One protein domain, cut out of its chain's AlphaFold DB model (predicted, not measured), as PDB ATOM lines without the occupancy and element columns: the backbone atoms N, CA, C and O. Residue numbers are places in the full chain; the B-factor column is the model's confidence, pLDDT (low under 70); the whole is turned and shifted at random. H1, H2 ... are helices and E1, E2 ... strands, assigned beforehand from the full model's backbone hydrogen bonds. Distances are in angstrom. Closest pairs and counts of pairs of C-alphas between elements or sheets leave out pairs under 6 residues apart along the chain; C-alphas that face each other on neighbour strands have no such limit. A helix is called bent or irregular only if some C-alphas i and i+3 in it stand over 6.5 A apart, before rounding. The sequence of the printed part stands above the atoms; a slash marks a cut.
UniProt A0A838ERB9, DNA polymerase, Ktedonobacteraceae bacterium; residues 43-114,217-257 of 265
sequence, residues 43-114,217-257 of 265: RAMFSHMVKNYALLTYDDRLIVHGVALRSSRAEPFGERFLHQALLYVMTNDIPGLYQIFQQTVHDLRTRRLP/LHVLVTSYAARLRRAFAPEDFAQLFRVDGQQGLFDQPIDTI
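AT A GLANCE: This is residues 43 to 114 and 217 to 257 of the 265 residues of the protein "DNA polymerase" of Ktedonobacteraceae bacterium (UniProt A0A838ERB9). Three helices, H1, H2 and H3, stand side by side in an up-and-down bundle, their centres making a triangle, and a small three-stranded sheet covers the side where H1 and the end of H3 lie. On the side away from the sheet, a short helix H4 sits near H2 and H3, and the stretch of residues 241 to 257, with no named element, loops outward there and folds back. The printed part has 113 residues, with three named strands and then four named helices in the order E1 E2 E3 H1 H2 H3 H4. The sheet has the order E1 E2 E3, all antiparallel, and the class is mixed, helices and strands. The whole is compact, with a radius of gyration of the C-alphas of 13.8 A and spans of 37 by 35 by 25 A.

IN THESE COORDINATES: E1 is residues 44 to 49, 15.8 A long, from C-alpha 44 at (52.889, 48.286, -45.930). E2 is residues 52 to 56, 13.9 A, and E3 residues 62 to 65, 10.0 A. H1 is residues 76 to 90, 21.3 A, from C-alpha 76 at (41.912, 45.749, -23.570). H2 is residues 94 to 109, 22.6 A. After the cut, H3 is residues 217 to 231, 20.9 A; it is irregular, with C-alphas 227 and 230 7.4 A apart. H4 is residues 234 to 240, 10.1 A, ending at C-alpha 240 at (46.012, 30.175, -37.686).

HOW THE PARTS SIT: E1, E2 and E3 form a meander, each strand the antiparallel neighbour of the one before. In the hairpin of E1 and E2, N 46 and O 54 are 2.8 A apart, within hydrogen-bond range; in that of E2 and E3, N 55 and O 63 are 2.8 A apart, also within range. H1 is on the sheet at a height of 10.4 A; its closest C-alphas to E1 are those of Met 90 and Ala 44, 6.2 A apart. H3 is also on the sheet, and the closest C-alphas of H3 and E1 are those of Arg 227 and His 48, 6.5 A apart. The sheet with H1 and H3 makes two layers, helices on one face of a sheet. H1 and H2, a helical hairpin, touch at a shallow tilt of 13 degrees, opposite ways; their closest C-alphas are those of Tyr 88 and Leu 97, 5.4 A apart. H1 and H3 touch at a shallow tilt of 23 degrees, the same way, closest at the C-alphas of Leu 82 and Tyr 224, 5.8 A. H2 and H3 are close but not clearly touching, with the C-alphas of Val 105 and Leu 217 closest at 6.6 A. H4 is close to but not clearly touching H2, at a steep tilt of 63 degrees, with the C-alphas of Leu 240 and Tyr 98 closest at 5.8 A. H1, H2 and H4 have each O i to N i+4 pair within hydrogen-bond range; H3 has 4 of 11, and 7 of 12 O i to N i+3 pairs.

THE WHOLE: The C-alphas of Ser 72 and Leu 249, the two farthest apart, are 39.5 A apart. Residues 115 to 216 are not printed, and C-alphas 114 and 217 are 14.8 A apart across this cut. Of the links printed whole, that of E3 to H1 is short and the others are tight. The mean pLDDT of the printed part is 93.8, and no printed residue is under 70.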
ATOM      1  N   ARG A  43      55.747  51.337 -45.541       94.06
ATOM      2  CA  ARG A  43      56.300  50.020 -45.861       94.06
ATOM      3  C   ARG A  43      55.202  49.047 -46.287       94.06
ATOM      4  O   ARG A  43      55.409  48.238 -47.187       94.06
ATOM      5  N   ALA A  44      54.048  49.111 -45.624       94.88
ATOM      6  CA  ALA A  44      52.889  48.286 -45.930       94.88
ATOM      7  C   ALA A  44      51.588  48.978 -45.511       94.88
ATOM      8  O   ALA A  44      51.562  49.793 -44.589       94.88
ATOM      9  N   MET A  45      50.491  48.588 -46.154       94.81
ATOM     10  CA  MET A  45      49.136  48.980 -45.779       94.81
ATOM     11  C   MET A  45      48.257  47.737 -45.662       94.81
ATOM     12  O   MET A  45      48.230  46.898 -46.560       94.81
ATOM     13  N   PHE A  46      47.491  47.647 -44.577       95.25
ATOM     14  CA  PHE A  46      46.439  46.656 -44.399       95.25
ATOM     15  C   PHE A  46      45.076  47.340 -44.497       95.25
ATOM     16  O   PHE A  46      44.754  48.202 -43.685       95.25
ATOM     17  N   SER A  47      44.250  46.953 -45.470       93.19
ATOM     18  CA  SER A  47      42.910  47.523 -45.665       93.19
ATOM     19  C   SER A  47      41.825  46.514 -45.284       93.19
ATOM     20  O   SER A  47      41.541  45.576 -46.031       93.19
ATOM     21  N   HIS A  48      41.168  46.733 -44.142       90.44
ATOM     22  CA  HIS A  48      40.087  45.876 -43.654       90.44
ATOM     23  C   HIS A  48      38.750  46.204 -44.336       90.44
ATOM     24  O   HIS A  48      38.111  45.337 -44.934       90.44
ATOM     25  N   MET A  49      38.338  47.470 -44.276       88.50
ATOM     26  CA  MET A  49      37.120  48.003 -44.895       88.50
ATOM     27  C   MET A  49      37.344  49.472 -45.273       88.50
ATOM     28  O   MET A  49      38.349  50.073 -44.898       88.50
ATOM     29  N   VAL A  50      36.391  50.079 -45.983       87.62
ATOM     30  CA  VAL A  50      36.403  51.527 -46.250       87.62
ATOM     31  C   VAL A  50      36.559  52.286 -44.920       87.62
ATOM     32  O   VAL A  50      35.882  51.962 -43.943       87.62
ATOM     33  N   LYS A  51      37.508  53.234 -44.866       87.38
ATOM     34  CA  LYS A  51      37.934  53.996 -43.667       87.38
ATOM     35  C   LYS A  51      38.493  53.178 -42.491       87.38
ATOM     36  O   LYS A  51      38.622  53.703 -41.391       87.38
ATOM     37  N   ASN A  52      38.797  51.894 -42.691       91.81
ATOM     38  CA  ASN A  52      39.336  51.008 -41.658       91.81
ATOM     39  C   ASN A  52      40.587  50.308 -42.187       91.81
ATOM     40  O   ASN A  52      40.500  49.291 -42.882       91.81
ATOM     41  N   TYR A  53      41.744  50.879 -41.874       93.75
ATOM     42  CA  TYR A  53      43.032  50.441 -42.393       93.75
ATOM     43  C   TYR A  53      44.152  50.686 -41.382       93.75
ATOM     44  O   TYR A  53      44.013  51.502 -40.473       93.75
ATOM     45  N   ALA A  54      45.257  49.972 -41.549       95.88
ATOM     46  CA  ALA A  54      46.488  50.194 -40.812       95.88
ATOM     47  C   ALA A  54      47.638  50.471 -41.785       95.88
ATOM     48  O   ALA A  54      47.677  49.913 -42.883       95.88
ATOM     49  N   LEU A  55      48.562  51.329 -41.373       95.88
ATOM     50  CA  LEU A  55      49.771  51.691 -42.101       95.88
ATOM     51  C   LEU A  55      50.977  51.302 -41.255       95.88
ATOM     52  O   LEU A  55      51.011  51.586 -40.060       95.88
ATOM     53  N   LEU A  56      51.954  50.656 -41.880       97.12
ATOM     54  CA  LEU A  56      53.241  50.346 -41.275       97.12
ATOM     55  C   LEU A  56      54.272  51.288 -41.877       97.12
ATOM     56  O   LEU A  56      54.475  51.302 -43.093       97.12
ATOM     57  N   THR A  57      54.906  52.090 -41.039       95.31
ATOM     58  CA  THR A  57      55.994  52.977 -41.452       95.31
ATOM     59  C   THR A  57      57.293  52.188 -41.666       95.31
ATOM     60  O   THR A  57      57.395  51.008 -41.336       95.31
ATOM     61  N   TYR A  58      58.311  52.838 -42.233       92.44
ATOM     62  CA  TYR A  58      59.637  52.229 -42.411       92.44
ATOM     63  C   TYR A  58      60.449  52.106 -41.112       92.44
ATOM     64  O   TYR A  58      61.422  51.363 -41.084       92.44
ATOM     65  N   ASP A  59      60.047  52.800 -40.045       92.19
ATOM     66  CA  ASP A  59      60.600  52.666 -38.691       92.19
ATOM     67  C   ASP A  59      59.735  51.770 -37.785       92.19
ATOM     68  O   ASP A  59      59.744  51.909 -36.564       92.19
ATOM     69  N   ASP A  60      58.969  50.862 -38.400       89.69
ATOM     70  CA  ASP A  60      58.153  49.830 -37.752       89.69
ATOM     71  C   ASP A  60      57.085  50.356 -36.769       89.69
ATOM     72  O   ASP A  60      56.639  49.653 -35.859       89.69
ATOM     73  N   ARG A  61      56.604  51.589 -36.980       94.25
ATOM     74  CA  ARG A  61      55.446  52.139 -36.267       94.25
ATOM     75  C   ARG A  61      54.152  51.775 -36.984       94.25
ATOM     76  O   ARG A  61      54.013  51.940 -38.197       94.25
ATOM     77  N   LEU A  62      53.176  51.317 -36.203       95.31
ATOM     78  CA  LEU A  62      51.839  50.997 -36.686       95.31
ATOM     79  C   LEU A  62      50.897  52.185 -36.461       95.31
ATOM     80  O   LEU A  62      50.718  52.647 -35.335       95.31
ATOM     81  N   ILE A  63      50.261  52.652 -37.531       94.62
ATOM     82  CA  ILE A  63      49.230  53.691 -37.492       94.62
ATOM     83  C   ILE A  63      47.899  53.037 -37.850       94.62
ATOM     84  O   ILE A  63      47.750  52.487 -38.938       94.62
ATOM     85  N   VAL A  64      46.923  53.078 -36.941       93.56
ATOM     86  CA  VAL A  64      45.637  52.383 -37.097       93.56
ATOM     87  C   VAL A  64      44.494  53.386 -37.219       93.56
ATOM     88  O   VAL A  64      44.265  54.198 -36.321       93.56
ATOM     89  N   HIS A  65      43.731  53.281 -38.306       91.12
ATOM     90  CA  HIS A  65      42.570  54.112 -38.597       91.12
ATOM     91  C   HIS A  65      41.271  53.301 -38.611       91.12
ATOM     92  O   HIS A  65      41.217  52.155 -39.066       91.12
ATOM     93  N   GLY A  66      40.196  53.953 -38.166       88.62
ATOM     94  CA  GLY A  66      38.836  53.433 -38.233       88.62
ATOM     95  C   GLY A  66      38.372  52.697 -36.977       88.62
ATOM     96  O   GLY A  66      39.119  51.985 -36.307       88.62
ATOM     97  N   VAL A  67      37.082  52.856 -36.673       86.12
ATOM     98  CA  VAL A  67      36.439  52.297 -35.471       86.12
ATOM     99  C   VAL A  67      36.391  50.773 -35.456       86.12
ATOM    100  O   VAL A  67      36.283  50.179 -34.385       86.12
ATOM    101  N   ALA A  68      36.474  50.123 -36.622       84.06
ATOM    102  CA  ALA A  68      36.512  48.673 -36.688       84.06
ATOM    103  C   ALA A  68      37.845  48.139 -36.172       84.06
ATOM    104  O   ALA A  68      37.821  47.101 -35.531       84.06
ATOM    105  N   LEU A  69      38.973  48.821 -36.408       83.56
ATOM    106  CA  LEU A  69      40.292  48.404 -35.912       83.56
ATOM    107  C   LEU A  69      40.638  49.031 -34.554       83.56
ATOM    108  O   LEU A  69      41.421  48.458 -33.805       83.56
ATOM    109  N   ARG A  70      40.020  50.168 -34.218       81.12
ATOM    110  CA  ARG A  70      40.190  50.875 -32.947       81.12
ATOM    111  C   ARG A  70      38.831  51.283 -32.375       81.12
ATOM    112  O   ARG A  70      38.359  52.403 -32.575       81.12
ATOM    113  N   SER A  71      38.173  50.354 -31.685       78.62
ATOM    114  CA  SER A  71      36.856  50.598 -31.087       78.62
ATOM    115  C   SER A  71      36.984  51.154 -29.672       78.62
ATOM    116  O   SER A  71      37.655  50.573 -28.830       78.62
ATOM    117  N   SER A  72      36.233  52.214 -29.366       74.44
ATOM    118  CA  SER A  72      36.093  52.732 -27.992       74.44
ATOM    119  C   SER A  72      35.408  51.761 -27.021       74.44
ATOM    120  O   SER A  72      35.422  51.997 -25.815       74.44
ATOM    121  N   ARG A  73      34.791  50.697 -27.552       82.94
ATOM    122  CA  ARG A  73      34.128  49.636 -26.785       82.94
ATOM    123  C   ARG A  73      34.973  48.368 -26.649       82.94
ATOM    124  O   ARG A  73      34.467  47.390 -26.115       82.94
ATOM    125  N   ALA A  74      36.193  48.362 -27.191       86.94
ATOM    126  CA  ALA A  74      37.048  47.184 -27.194       86.94
ATOM    127  C   ALA A  74      37.475  46.792 -25.775       86.94
ATOM    128  O   ALA A  74      37.753  47.646 -24.934       86.94
ATOM    129  N   GLU A  75      37.543  45.489 -25.536       95.62
ATOM    130  CA  GLU A  75      38.217  44.920 -24.385       95.62
ATOM    131  C   GLU A  75      39.745  45.069 -24.539       95.62
ATOM    132  O   GLU A  75      40.287  44.732 -25.603       95.62
ATOM    133  N   PRO A  76      40.469  45.521 -23.495       96.06
ATOM    134  CA  PRO A  76      41.912  45.749 -23.570       96.06
ATOM    135  C   PRO A  76      42.740  44.547 -24.051       96.06
ATOM    136  O   PRO A  76      43.692  44.731 -24.814       96.06
ATOM    137  N   PHE A  77      42.380  43.317 -23.660       97.62
ATOM    138  CA  PHE A  77      43.098  42.114 -24.103       97.62
ATOM    139  C   PHE A  77      43.052  41.938 -25.627       97.62
ATOM    140  O   PHE A  77      44.065  41.648 -26.266       97.62
ATOM    141  N   GLY A  78      41.872  42.143 -26.217       96.38
ATOM    142  CA  GLY A  78      41.653  41.969 -27.642       96.38
ATOM    143  C   GLY A  78      42.290  43.092 -28.452       96.38
ATOM    144  O   GLY A  78      42.849  42.833 -29.517       96.38
ATOM    145  N   GLU A  79      42.260  44.331 -27.943       95.44
ATOM    146  CA  GLU A  79      42.949  45.465 -28.568       95.44
ATOM    147  C   GLU A  79      44.460  45.220 -28.655       95.44
ATOM    148  O   GLU A  79      45.042  45.376 -29.732       95.44
ATOM    149  N   ARG A  80      45.088  44.754 -27.564       96.19
ATOM    150  CA  ARG A  80      46.515  44.397 -27.578       96.19
ATOM    151  C   ARG A  80      46.820  43.282 -28.571       96.19
ATOM    152  O   ARG A  80      47.737  43.442 -29.378       96.19
ATOM    153  N   PHE A  81      46.033  42.203 -28.555       97.75
ATOM    154  CA  PHE A  81      46.186  41.109 -29.513       97.75
ATOM    155  C   PHE A  81      46.094  41.617 -30.957       97.75
ATOM    156  O   PHE A  81      46.980  41.337 -31.758       97.75
ATOM    157  N   LEU A  82      45.063  42.397 -31.294       97.06
ATOM    158  CA  LEU A  82      44.866  42.906 -32.651       97.06
ATOM    159  C   LEU A  82      46.024  43.801 -33.098       97.06
ATOM    160  O   LEU A  82      46.467  43.685 -34.238       97.06
ATOM    161  N   HIS A  83      46.515  44.677 -32.221       95.56
ATOM    162  CA  HIS A  83      47.627  45.567 -32.539       95.56
ATOM    163  C   HIS A  83      48.915  44.783 -32.843       95.56
ATOM    164  O   HIS A  83      49.584  45.053 -33.839       95.56
ATOM    165  N   GLN A  84      49.239  43.773 -32.029       96.81
ATOM    166  CA  GLN A  84      50.391  42.896 -32.272       96.81
ATOM    167  C   GLN A  84      50.197  42.041 -33.528       96.81
ATOM    168  O   GLN A  84      51.101  41.926 -34.351       96.81
ATOM    169  N   ALA A  85      49.002  41.484 -33.715       97.75
ATOM    170  CA  ALA A  85      48.684  40.649 -34.860       97.75
ATOM    171  C   ALA A  85      48.754  41.425 -36.186       97.75
ATOM    172  O   ALA A  85      49.263  40.899 -37.171       97.75
ATOM    173  N   LEU A  86      48.309  42.689 -36.213       97.25
ATOM    174  CA  LEU A  86      48.477  43.571 -37.372       97.25
ATOM    175  C   LEU A  86      49.953  43.771 -37.714       97.25
ATOM    176  O   LEU A  86      50.315  43.642 -38.880       97.25
ATOM    177  N   LEU A  87      50.798  44.037 -36.712       96.50
ATOM    178  CA  LEU A  87      52.234  44.187 -36.926       96.50
ATOM    179  C   LEU A  87      52.824  42.918 -37.557       96.50
ATOM    180  O   LEU A  87      53.405  43.008 -38.632       96.50
ATOM    181  N   TYR A  88      52.579  41.748 -36.958       97.38
ATOM    182  CA  TYR A  88      53.071  40.463 -37.468       97.38
ATOM    183  C   TYR A  88      52.613  40.163 -38.902       97.38
ATOM    184  O   TYR A  88      53.416  39.752 -39.739       97.38
ATOM    185  N   VAL A  89      51.342  40.423 -39.228       96.88
ATOM    186  CA  VAL A  89      50.828  40.278 -40.601       96.88
ATOM    187  C   VAL A  89      51.566  41.209 -41.563       96.88
ATOM    188  O   VAL A  89      51.988  40.784 -42.637       96.88
ATOM    189  N   MET A  90      51.736  42.478 -41.189       96.56
ATOM    190  CA  MET A  90      52.317  43.506 -42.055       96.56
ATOM    191  C   MET A  90      53.841  43.387 -42.199       96.56
ATOM    192  O   MET A  90      54.396  43.881 -43.181       96.56
ATOM    193  N   THR A  91      54.517  42.704 -41.273       95.56
ATOM    194  CA  THR A  91      55.943  42.357 -41.365       95.56
ATOM    195  C   THR A  91      56.192  40.953 -41.915       95.56
ATOM    196  O   THR A  91      57.352  40.566 -42.048       95.56
ATOM    197  N   ASN A  92      55.138  40.214 -42.279       95.50
ATOM    198  CA  ASN A  92      55.205  38.838 -42.778       95.50
ATOM    199  C   ASN A  92      55.755  37.811 -41.765       95.50
ATOM    200  O   ASN A  92      56.333  36.801 -42.163       95.50
ATOM    201  N   ASP A  93      55.583  38.057 -40.466       96.75
ATOM    202  CA  ASP A  93      55.997  37.154 -39.385       96.75
ATOM    203  C   ASP A  93      54.810  36.298 -38.913       96.75
ATOM    204  O   ASP A  93      54.139  36.569 -37.914       96.75
ATOM    205  N   ILE A  94      54.517  35.257 -39.689       97.44
ATOM    206  CA  ILE A  94      53.399  34.344 -39.424       97.44
ATOM    207  C   ILE A  94      53.629  33.432 -38.210       97.44
ATOM    208  O   ILE A  94      52.680  33.233 -37.444       97.44
ATOM    209  N   PRO A  95      54.851  32.931 -37.946       97.19
ATOM    210  CA  PRO A  95      55.142  32.266 -36.682       97.19
ATOM    211  C   PRO A  95      54.839  33.157 -35.470       97.19
ATOM    212  O   PRO A  95      54.161  32.699 -34.549       97.19
ATOM    213  N   GLY A  96      55.249  34.430 -35.484       97.94
ATOM    214  CA  GLY A  96      54.938  35.393 -34.423       97.94
ATOM    215  C   GLY A  96      53.434  35.614 -34.234       97.94
ATOM    216  O   GLY A  96      52.935  35.554 -33.106       97.94
ATOM    217  N   LEU A  97      52.688  35.763 -35.336       98.19
ATOM    218  CA  LEU A  97      51.222  35.858 -35.325       98.19
ATOM    219  C   LEU A  97      50.562  34.639 -34.665       98.19
ATOM    220  O   LEU A  97      49.662  34.781 -33.834       98.19
ATOM    221  N   TYR A  98      50.999  33.438 -35.042       97.56
ATOM    222  CA  TYR A  98      50.466  32.201 -34.484       97.56
ATOM    223  C   TYR A  98      50.768  32.095 -32.984       97.56
ATOM    224  O   TYR A  98      49.872  31.802 -32.190       97.56
ATOM    225  N   GLN A  99      52.000  32.410 -32.574       97.25
ATOM    226  CA  GLN A  99      52.404  32.373 -31.169       97.25
ATOM    227  C   GLN A  99      51.603  33.349 -30.305       97.25
ATOM    228  O   GLN A  99      51.117  32.950 -29.247       97.25
ATOM    229  N   ILE A 100      51.394  34.600 -30.740       98.31
ATOM    230  CA  ILE A 100      50.632  35.562 -29.928       98.31
ATOM    231  C   ILE A 100      49.158  35.162 -29.791       98.31
ATOM    232  O   ILE A 100      48.559  35.359 -28.730       98.31
ATOM    233  N   PHE A 101      48.574  34.543 -30.823       98.38
ATOM    234  CA  PHE A 101      47.221  33.997 -30.735       98.38
ATOM    235  C   PHE A 101      47.144  32.852 -29.718       98.38
ATOM    236  O   PHE A 101      46.317  32.907 -28.807       98.38
ATOM    237  N   GLN A 102      48.037  31.863 -29.816       97.75
ATOM    238  CA  GLN A 102      48.084  30.731 -28.883       97.75
ATOM    239  C   GLN A 102      48.350  31.186 -27.444       97.75
ATOM    240  O   GLN A 102      47.699  30.713 -26.513       97.75
ATOM    241  N   GLN A 103      49.241  32.162 -27.254       97.94
ATOM    242  CA  GLN A 103      49.511  32.752 -25.947       97.94
ATOM    243  C   GLN A 103      48.265  33.440 -25.372       97.94
ATOM    244  O   GLN A 103      47.921  33.212 -24.214       97.94
ATOM    245  N   THR A 104      47.535  34.205 -26.189       98.50
ATOM    246  CA  THR A 104      46.289  34.866 -25.762       98.50
ATOM    247  C   THR A 104      45.214  33.841 -25.382       98.50
ATOM    248  O   THR A 104      44.555  33.985 -24.351       98.50
ATOM    249  N   VAL A 105      45.061  32.768 -26.168       98.56
ATOM    250  CA  VAL A 105      44.157  31.646 -25.856       98.56
ATOM    251  C   VAL A 105      44.543  30.985 -24.531       98.56
ATOM    252  O   VAL A 105      43.681  30.734 -23.683       98.56
ATOM    253  N   HIS A 106      45.833  30.723 -24.327       98.06
ATOM    254  CA  HIS A 106      46.352  30.130 -23.098       98.06
ATOM    255  C   HIS A 106      46.112  31.025 -21.879       98.06
ATOM    256  O   HIS A 106      45.654  30.543 -20.841       98.06
ATOM    257  N   ASP A 107      46.362  32.329 -21.994       98.44
ATOM    258  CA  ASP A 107      46.160  33.284 -20.901       98.44
ATOM    259  C   ASP A 107      44.680  33.435 -20.535       98.44
ATOM    260  O   ASP A 107      44.343  33.519 -19.351       98.44
ATOM    261  N   LEU A 108      43.780  33.372 -21.523       98.44
ATOM    262  CA  LEU A 108      42.340  33.310 -21.287       98.44
ATOM    263  C   LEU A 108      41.950  32.030 -20.538       98.44
ATOM    264  O   LEU A 108      41.330  32.123 -19.478       98.44
ATOM    265  N   ARG A 109      42.358  30.856 -21.039       98.12
ATOM    266  CA  ARG A 109      42.032  29.543 -20.447       98.12
ATOM    267  C   ARG A 109      42.548  29.375 -19.027       98.12
ATOM    268  O   ARG A 109      41.840  28.864 -18.163       98.12
ATOM    269  N   THR A 110      43.775  29.821 -18.784       98.12
ATOM    270  CA  THR A 110      44.427  29.737 -17.469       98.12
ATOM    271  C   THR A 110      44.100  30.913 -16.557       98.12
ATOM    272  O   THR A 110      44.637  30.998 -15.454       98.12
ATOM    273  N   ARG A 111      43.202  31.810 -16.987       98.19
ATOM    274  CA  ARG A 111      42.748  32.967 -16.209       98.19
ATOM    275  C   ARG A 111      43.878  33.894 -15.756       98.19
ATOM    276  O   ARG A 111      43.832  34.472 -14.672       98.19
ATOM    277  N   ARG A 112      44.906  34.052 -16.596       97.94
ATOM    278  CA  ARG A 112      46.071  34.923 -16.359       97.94
ATOM    279  C   ARG A 112      45.804  36.399 -16.616       97.94
ATOM    280  O   ARG A 112      46.544  37.235 -16.090       97.94
ATOM    281  N   LEU A 113      44.722  36.740 -17.299       98.12
ATOM    282  CA  LEU A 113      44.288  38.126 -17.445       98.12
ATOM    283  C   LEU A 113      43.435  38.547 -16.230       98.12
ATOM    284  O   LEU A 113      42.720  37.712 -15.681       98.12
ATOM    285  N   PRO A 114      43.531  39.790 -15.736       97.88
ATOM    286  CA  PRO A 114      42.619  40.313 -14.718       97.88
ATOM    287  C   PRO A 114      41.308  40.803 -15.359       97.88
ATOM    288  O   PRO A 114      41.310  41.209 -16.513       97.88
ATOM    289  N   LEU A 217      37.177  33.642 -25.455       98.31
ATOM    290  CA  LEU A 217      37.754  32.923 -26.598       98.31
ATOM    291  C   LEU A 217      36.931  33.156 -27.871       98.31
ATOM    292  O   LEU A 217      37.485  33.430 -28.940       98.31
ATOM    293  N   HIS A 218      35.602  33.118 -27.763       97.50
ATOM    294  CA  HIS A 218      34.720  33.432 -28.881       97.50
ATOM    295  C   HIS A 218      34.880  34.889 -29.339       97.50
ATOM    296  O   HIS A 218      34.973  35.150 -30.541       97.50
ATOM    297  N   VAL A 219      34.968  35.839 -28.404       97.00
ATOM    298  CA  VAL A 219      35.220  37.260 -28.694       97.00
ATOM    299  C   VAL A 219      36.571  37.452 -29.391       97.00
ATOM    300  O   VAL A 219      36.625  38.145 -30.410       97.00
ATOM    301  N   LEU A 220      37.639  36.798 -28.919       98.12
ATOM    302  CA  LEU A 220      38.969  36.846 -29.538       98.12
ATOM    303  C   LEU A 220      38.904  36.507 -31.033       98.12
ATOM    304  O   LEU A 220      39.410  37.260 -31.865       98.12
ATOM    305  N   VAL A 221      38.229  35.413 -31.392       97.69
ATOM    306  CA  VAL A 221      38.138  34.975 -32.791       97.69
ATOM    307  C   VAL A 221      37.188  35.854 -33.602       97.69
ATOM    308  O   VAL A 221      37.547  36.346 -34.674       97.69
ATOM    309  N   THR A 222      35.965  36.053 -33.113       96.00
ATOM    310  CA  THR A 222      34.887  36.677 -33.896       96.00
ATOM    311  C   THR A 222      35.019  38.184 -34.025       96.00
ATOM    312  O   THR A 222      34.615  38.736 -35.047       96.00
ATOM    313  N   SER A 223      35.602  38.844 -33.023       94.38
ATOM    314  CA  SER A 223      35.739  40.299 -33.003       94.38
ATOM    315  C   SER A 223      37.141  40.743 -33.392       94.38
ATOM    316  O   SER A 223      37.273  41.705 -34.144       94.38
ATOM    317  N   TYR A 224      38.192  40.055 -32.933       96.62
ATOM    318  CA  TYR A 224      39.571  40.508 -33.135       96.62
ATOM    319  C   TYR A 224      40.263  39.803 -34.298       96.62
ATOM    320  O   TYR A 224      40.581  40.464 -35.286       96.62
ATOM    321  N   ALA A 225      40.427  38.480 -34.250       97.25
ATOM    322  CA  ALA A 225      41.087  37.738 -35.325       97.25
ATOM    323  C   ALA A 225      40.353  37.900 -36.666       97.25
ATOM    324  O   ALA A 225      40.987  38.115 -37.697       97.25
ATOM    325  N   ALA A 226      39.014  37.911 -36.664       96.44
ATOM    326  CA  ALA A 226      38.191  38.115 -37.861       96.44
ATOM    327  C   ALA A 226      38.541  39.378 -38.670       96.44
ATOM    328  O   ALA A 226      38.296  39.415 -39.879       96.44
ATOM    329  N   ARG A 227      39.147  40.399 -38.049       95.75
ATOM    330  CA  ARG A 227      39.593  41.617 -38.744       95.75
ATOM    331  C   ARG A 227      40.723  41.346 -39.730       95.75
ATOM    332  O   ARG A 227      40.808  42.020 -40.754       95.75
ATOM    333  N   LEU A 228      41.521  40.314 -39.473       96.62
ATOM    334  CA  LEU A 228      42.642  39.882 -40.304       96.62
ATOM    335  C   LEU A 228      42.215  38.948 -41.438       96.62
ATOM    336  O   LEU A 228      43.040  38.580 -42.265       96.62
ATOM    337  N   ARG A 229      40.928  38.585 -41.540       96.06
ATOM    338  CA  ARG A 229      40.441  37.604 -42.525       96.06
ATOM    339  C   ARG A 229      40.813  37.941 -43.971       96.06
ATOM    340  O   ARG A 229      41.057  37.039 -44.758       96.06
ATOM    341  N   ARG A 230      40.890  39.229 -44.325       94.44
ATOM    342  CA  ARG A 230      41.295  39.664 -45.675       94.44
ATOM    343  C   ARG A 230      42.768  39.411 -45.995       94.44
ATOM    344  O   ARG A 230      43.111  39.391 -47.171       94.44
ATOM    345  N   ALA A 231      43.616  39.229 -44.984       96.19
ATOM    346  CA  ALA A 231      45.032  38.956 -45.182       96.19
ATOM    347  C   ALA A 231      45.296  37.528 -45.671       96.19
ATOM    348  O   ALA A 231      46.351  37.302 -46.237       96.19
ATOM    349  N   PHE A 232      44.384  36.572 -45.493       96.94
ATOM    350  CA  PHE A 232      44.702  35.151 -45.670       96.94
ATOM    351  C   PHE A 232      43.721  34.431 -46.595       96.94
ATOM    352  O   PHE A 232      42.625  34.926 -46.884       96.94
ATOM    353  N   ALA A 233      44.116  33.248 -47.072       96.00
ATOM    354  CA  ALA A 233      43.145  32.298 -47.595       96.00
ATOM    355  C   ALA A 233      42.203  31.825 -46.471       96.00
ATOM    356  O   ALA A 233      42.607  31.831 -45.305       96.00
ATOM    357  N   PRO A 234      40.945  31.454 -46.777       95.75
ATOM    358  CA  PRO A 234      40.009  30.975 -45.761       95.75
ATOM    359  C   PRO A 234      40.557  29.813 -44.921       95.75
ATOM    360  O   PRO A 234      40.338  29.780 -43.711       95.75
ATOM    361  N   GLU A 235      41.296  28.902 -45.549       94.88
ATOM    362  CA  GLU A 235      41.873  27.708 -44.931       94.88
ATOM    363  C   GLU A 235      43.018  28.083 -43.981       94.88
ATOM    364  O   GLU A 235      43.009  27.689 -42.815       94.88
ATOM    365  N   ASP A 236      43.932  28.945 -44.437       96.06
ATOM    366  CA  ASP A 236      45.038  29.472 -43.630       96.06
ATOM    367  C   ASP A 236      44.527  30.254 -42.418       96.06
ATOM    368  O   ASP A 236      45.024  30.101 -41.304       96.06
ATOM    369  N   PHE A 237      43.493  31.076 -42.616       96.88
ATOM    370  CA  PHE A 237      42.852  31.808 -41.529       96.88
ATOM    371  C   PHE A 237      42.269  30.850 -40.483       96.88
ATOM    372  O   PHE A 237      42.454  31.049 -39.281       96.88
ATOM    373  N   ALA A 238      41.556  29.813 -40.931       95.12
ATOM    374  CA  ALA A 238      40.964  28.820 -40.042       95.12
ATOM    375  C   ALA A 238      42.029  28.023 -39.275       95.12
ATOM    376  O   ALA A 238      41.811  27.693 -38.110       95.12
ATOM    377  N   GLN A 239      43.174  27.742 -39.901       95.31
ATOM    378  CA  GLN A 239      44.306  27.084 -39.260       95.31
ATOM    379  C   GLN A 239      44.979  27.988 -38.212       95.31
ATOM    380  O   GLN A 239      45.181  27.564 -37.075       95.31
ATOM    381  N   LEU A 240      45.290  29.242 -38.562       96.38
ATOM    382  CA  LEU A 240      46.012  30.175 -37.686       96.38
ATOM    383  C   LEU A 240      45.245  30.520 -36.406       96.38
ATOM    384  O   LEU A 240      45.848  30.645 -35.340       96.38
ATOM    385  N   PHE A 241      43.924  30.681 -36.505       96.81
ATOM    386  CA  PHE A 241      43.082  31.173 -35.410       96.81
ATOM    387  C   PHE A 241      42.211  30.078 -34.778       96.81
ATOM    388  O   PHE A 241      41.114  30.346 -34.274       96.81
ATOM    389  N   ARG A 242      42.694  28.830 -34.791       93.31
ATOM    390  CA  ARG A 242      42.011  27.680 -34.190       93.31
ATOM    391  C   ARG A 242      42.198  27.648 -32.671       93.31
ATOM    392  O   ARG A 242      43.314  27.554 -32.165       93.31
ATOM    393  N   VAL A 243      41.090  27.703 -31.933       92.75
ATOM    394  CA  VAL A 243      41.097  27.823 -30.462       92.75
ATOM    395  C   VAL A 243      41.450  26.514 -29.757       92.75
ATOM    396  O   VAL A 243      42.074  26.537 -28.699       92.75
ATOM    397  N   ASP A 244      41.053  25.357 -30.286       86.19
ATOM    398  CA  ASP A 244      41.345  24.057 -29.659       86.19
ATOM    399  C   ASP A 244      42.850  23.721 -29.627       86.19
ATOM    400  O   ASP A 244      43.269  22.925 -28.790       86.19
ATOM    401  N   GLY A 245      43.660  24.382 -30.465       75.62
ATOM    402  CA  GLY A 245      45.098  24.146 -30.596       75.62
ATOM    403  C   GLY A 245      45.447  22.790 -31.215       75.62
ATOM    404  O   GLY A 245      46.621  22.421 -31.248       75.62
ATOM    405  N   GLN A 246      44.455  22.029 -31.689       80.69
ATOM    406  CA  GLN A 246      44.687  20.739 -32.325       80.69
ATOM    407  C   GLN A 246      45.202  20.952 -33.743       80.69
ATOM    408  O   GLN A 246      44.684  21.794 -34.474       80.69
ATOM    409  N   GLN A 247      46.204  20.172 -34.144       79.50
ATOM    410  CA  GLN A 247      46.656  20.145 -35.532       79.50
ATOM    411  C   GLN A 247      45.638  19.392 -36.390       79.50
ATOM    412  O   GLN A 247      45.217  18.282 -36.064       79.50
ATOM    413  N   GLY A 248      45.235  20.019 -37.487       82.62
ATOM    414  CA  GLY A 248      44.383  19.438 -38.507       82.62
ATOM    415  C   GLY A 248      45.190  18.512 -39.410       82.62
ATOM    416  O   GLY A 248      46.366  18.741 -39.676       82.62
ATOM    417  N   LEU A 249      44.538  17.471 -39.926       82.75
ATOM    418  CA  LEU A 249      45.170  16.462 -40.785       82.75
ATOM    419  C   LEU A 249      45.776  17.044 -42.079       82.75
ATOM    420  O   LEU A 249      46.673  16.443 -42.662       82.75
ATOM    421  N   PHE A 250      45.278  18.200 -42.518       85.69
ATOM    422  CA  PHE A 250      45.696  18.897 -43.736       85.69
ATOM    423  C   PHE A 250      46.370  20.243 -43.443       85.69
ATOM    424  O   PHE A 250      46.493  21.070 -44.344       85.69
ATOM    425  N   ASP A 251      46.764  20.479 -42.190       90.75
ATOM    426  CA  ASP A 251      47.461  21.702 -41.814       90.75
ATOM    427  C   ASP A 251      48.839  21.741 -42.485       90.75
ATOM    428  O   ASP A 251      49.594  20.764 -42.469       90.75
ATOM    429  N   GLN A 252      49.177  22.892 -43.055       93.06
ATOM    430  CA  GLN A 252      50.518  23.136 -43.578       93.06
ATOM    431  C   GLN A 252      51.441  23.710 -42.489       93.06
ATOM    432  O   GLN A 252      50.953  24.222 -41.478       93.06
ATOM    433  N   PRO A 253      52.770  23.653 -42.650       93.81
ATOM    434  CA  PRO A 253      53.677  24.341 -41.738       93.81
ATOM    435  C   PRO A 253      53.338  25.839 -41.611       93.81
ATOM    436  O   PRO A 253      53.033  26.517 -42.588       93.81
ATOM    437  N   ILE A 254      53.360  26.377 -40.389       93.50
ATOM    438  CA  ILE A 254      52.945  27.770 -40.128       93.50
ATOM    439  C   ILE A 254      53.834  28.784 -40.869       93.50
ATOM    440  O   ILE A 254      53.365  29.849 -41.262       93.50
ATOM    441  N   ASP A 255      55.104  28.451 -41.085       93.75
ATOM    442  CA  ASP A 255      56.078  29.265 -41.811       93.75
ATOM    443  C   ASP A 255      55.865  29.280 -43.338       93.75
ATOM    444  O   ASP A 255      56.395  30.165 -44.014       93.75
ATOM    445  N   THR A 256      55.060  28.364 -43.892       94.75
ATOM    446  CA  THR A 256      54.708  28.365 -45.323       94.75
ATOM    447  C   THR A 256      53.473  29.204 -45.634       94.75
ATOM    448  O   THR A 256      53.273  29.575 -46.792       94.75
ATOM    449  N   ILE A 257      52.665  29.548 -44.628       95.69
ATOM    450  CA  ILE A 257      51.503  30.427 -44.794       95.69
ATOM    451  C   ILE A 257      51.981  31.841 -45.144       95.69
ATOM    452  O   ILE A 257      52.918  32.364 -44.542       95.69
TER     453      ILE A 257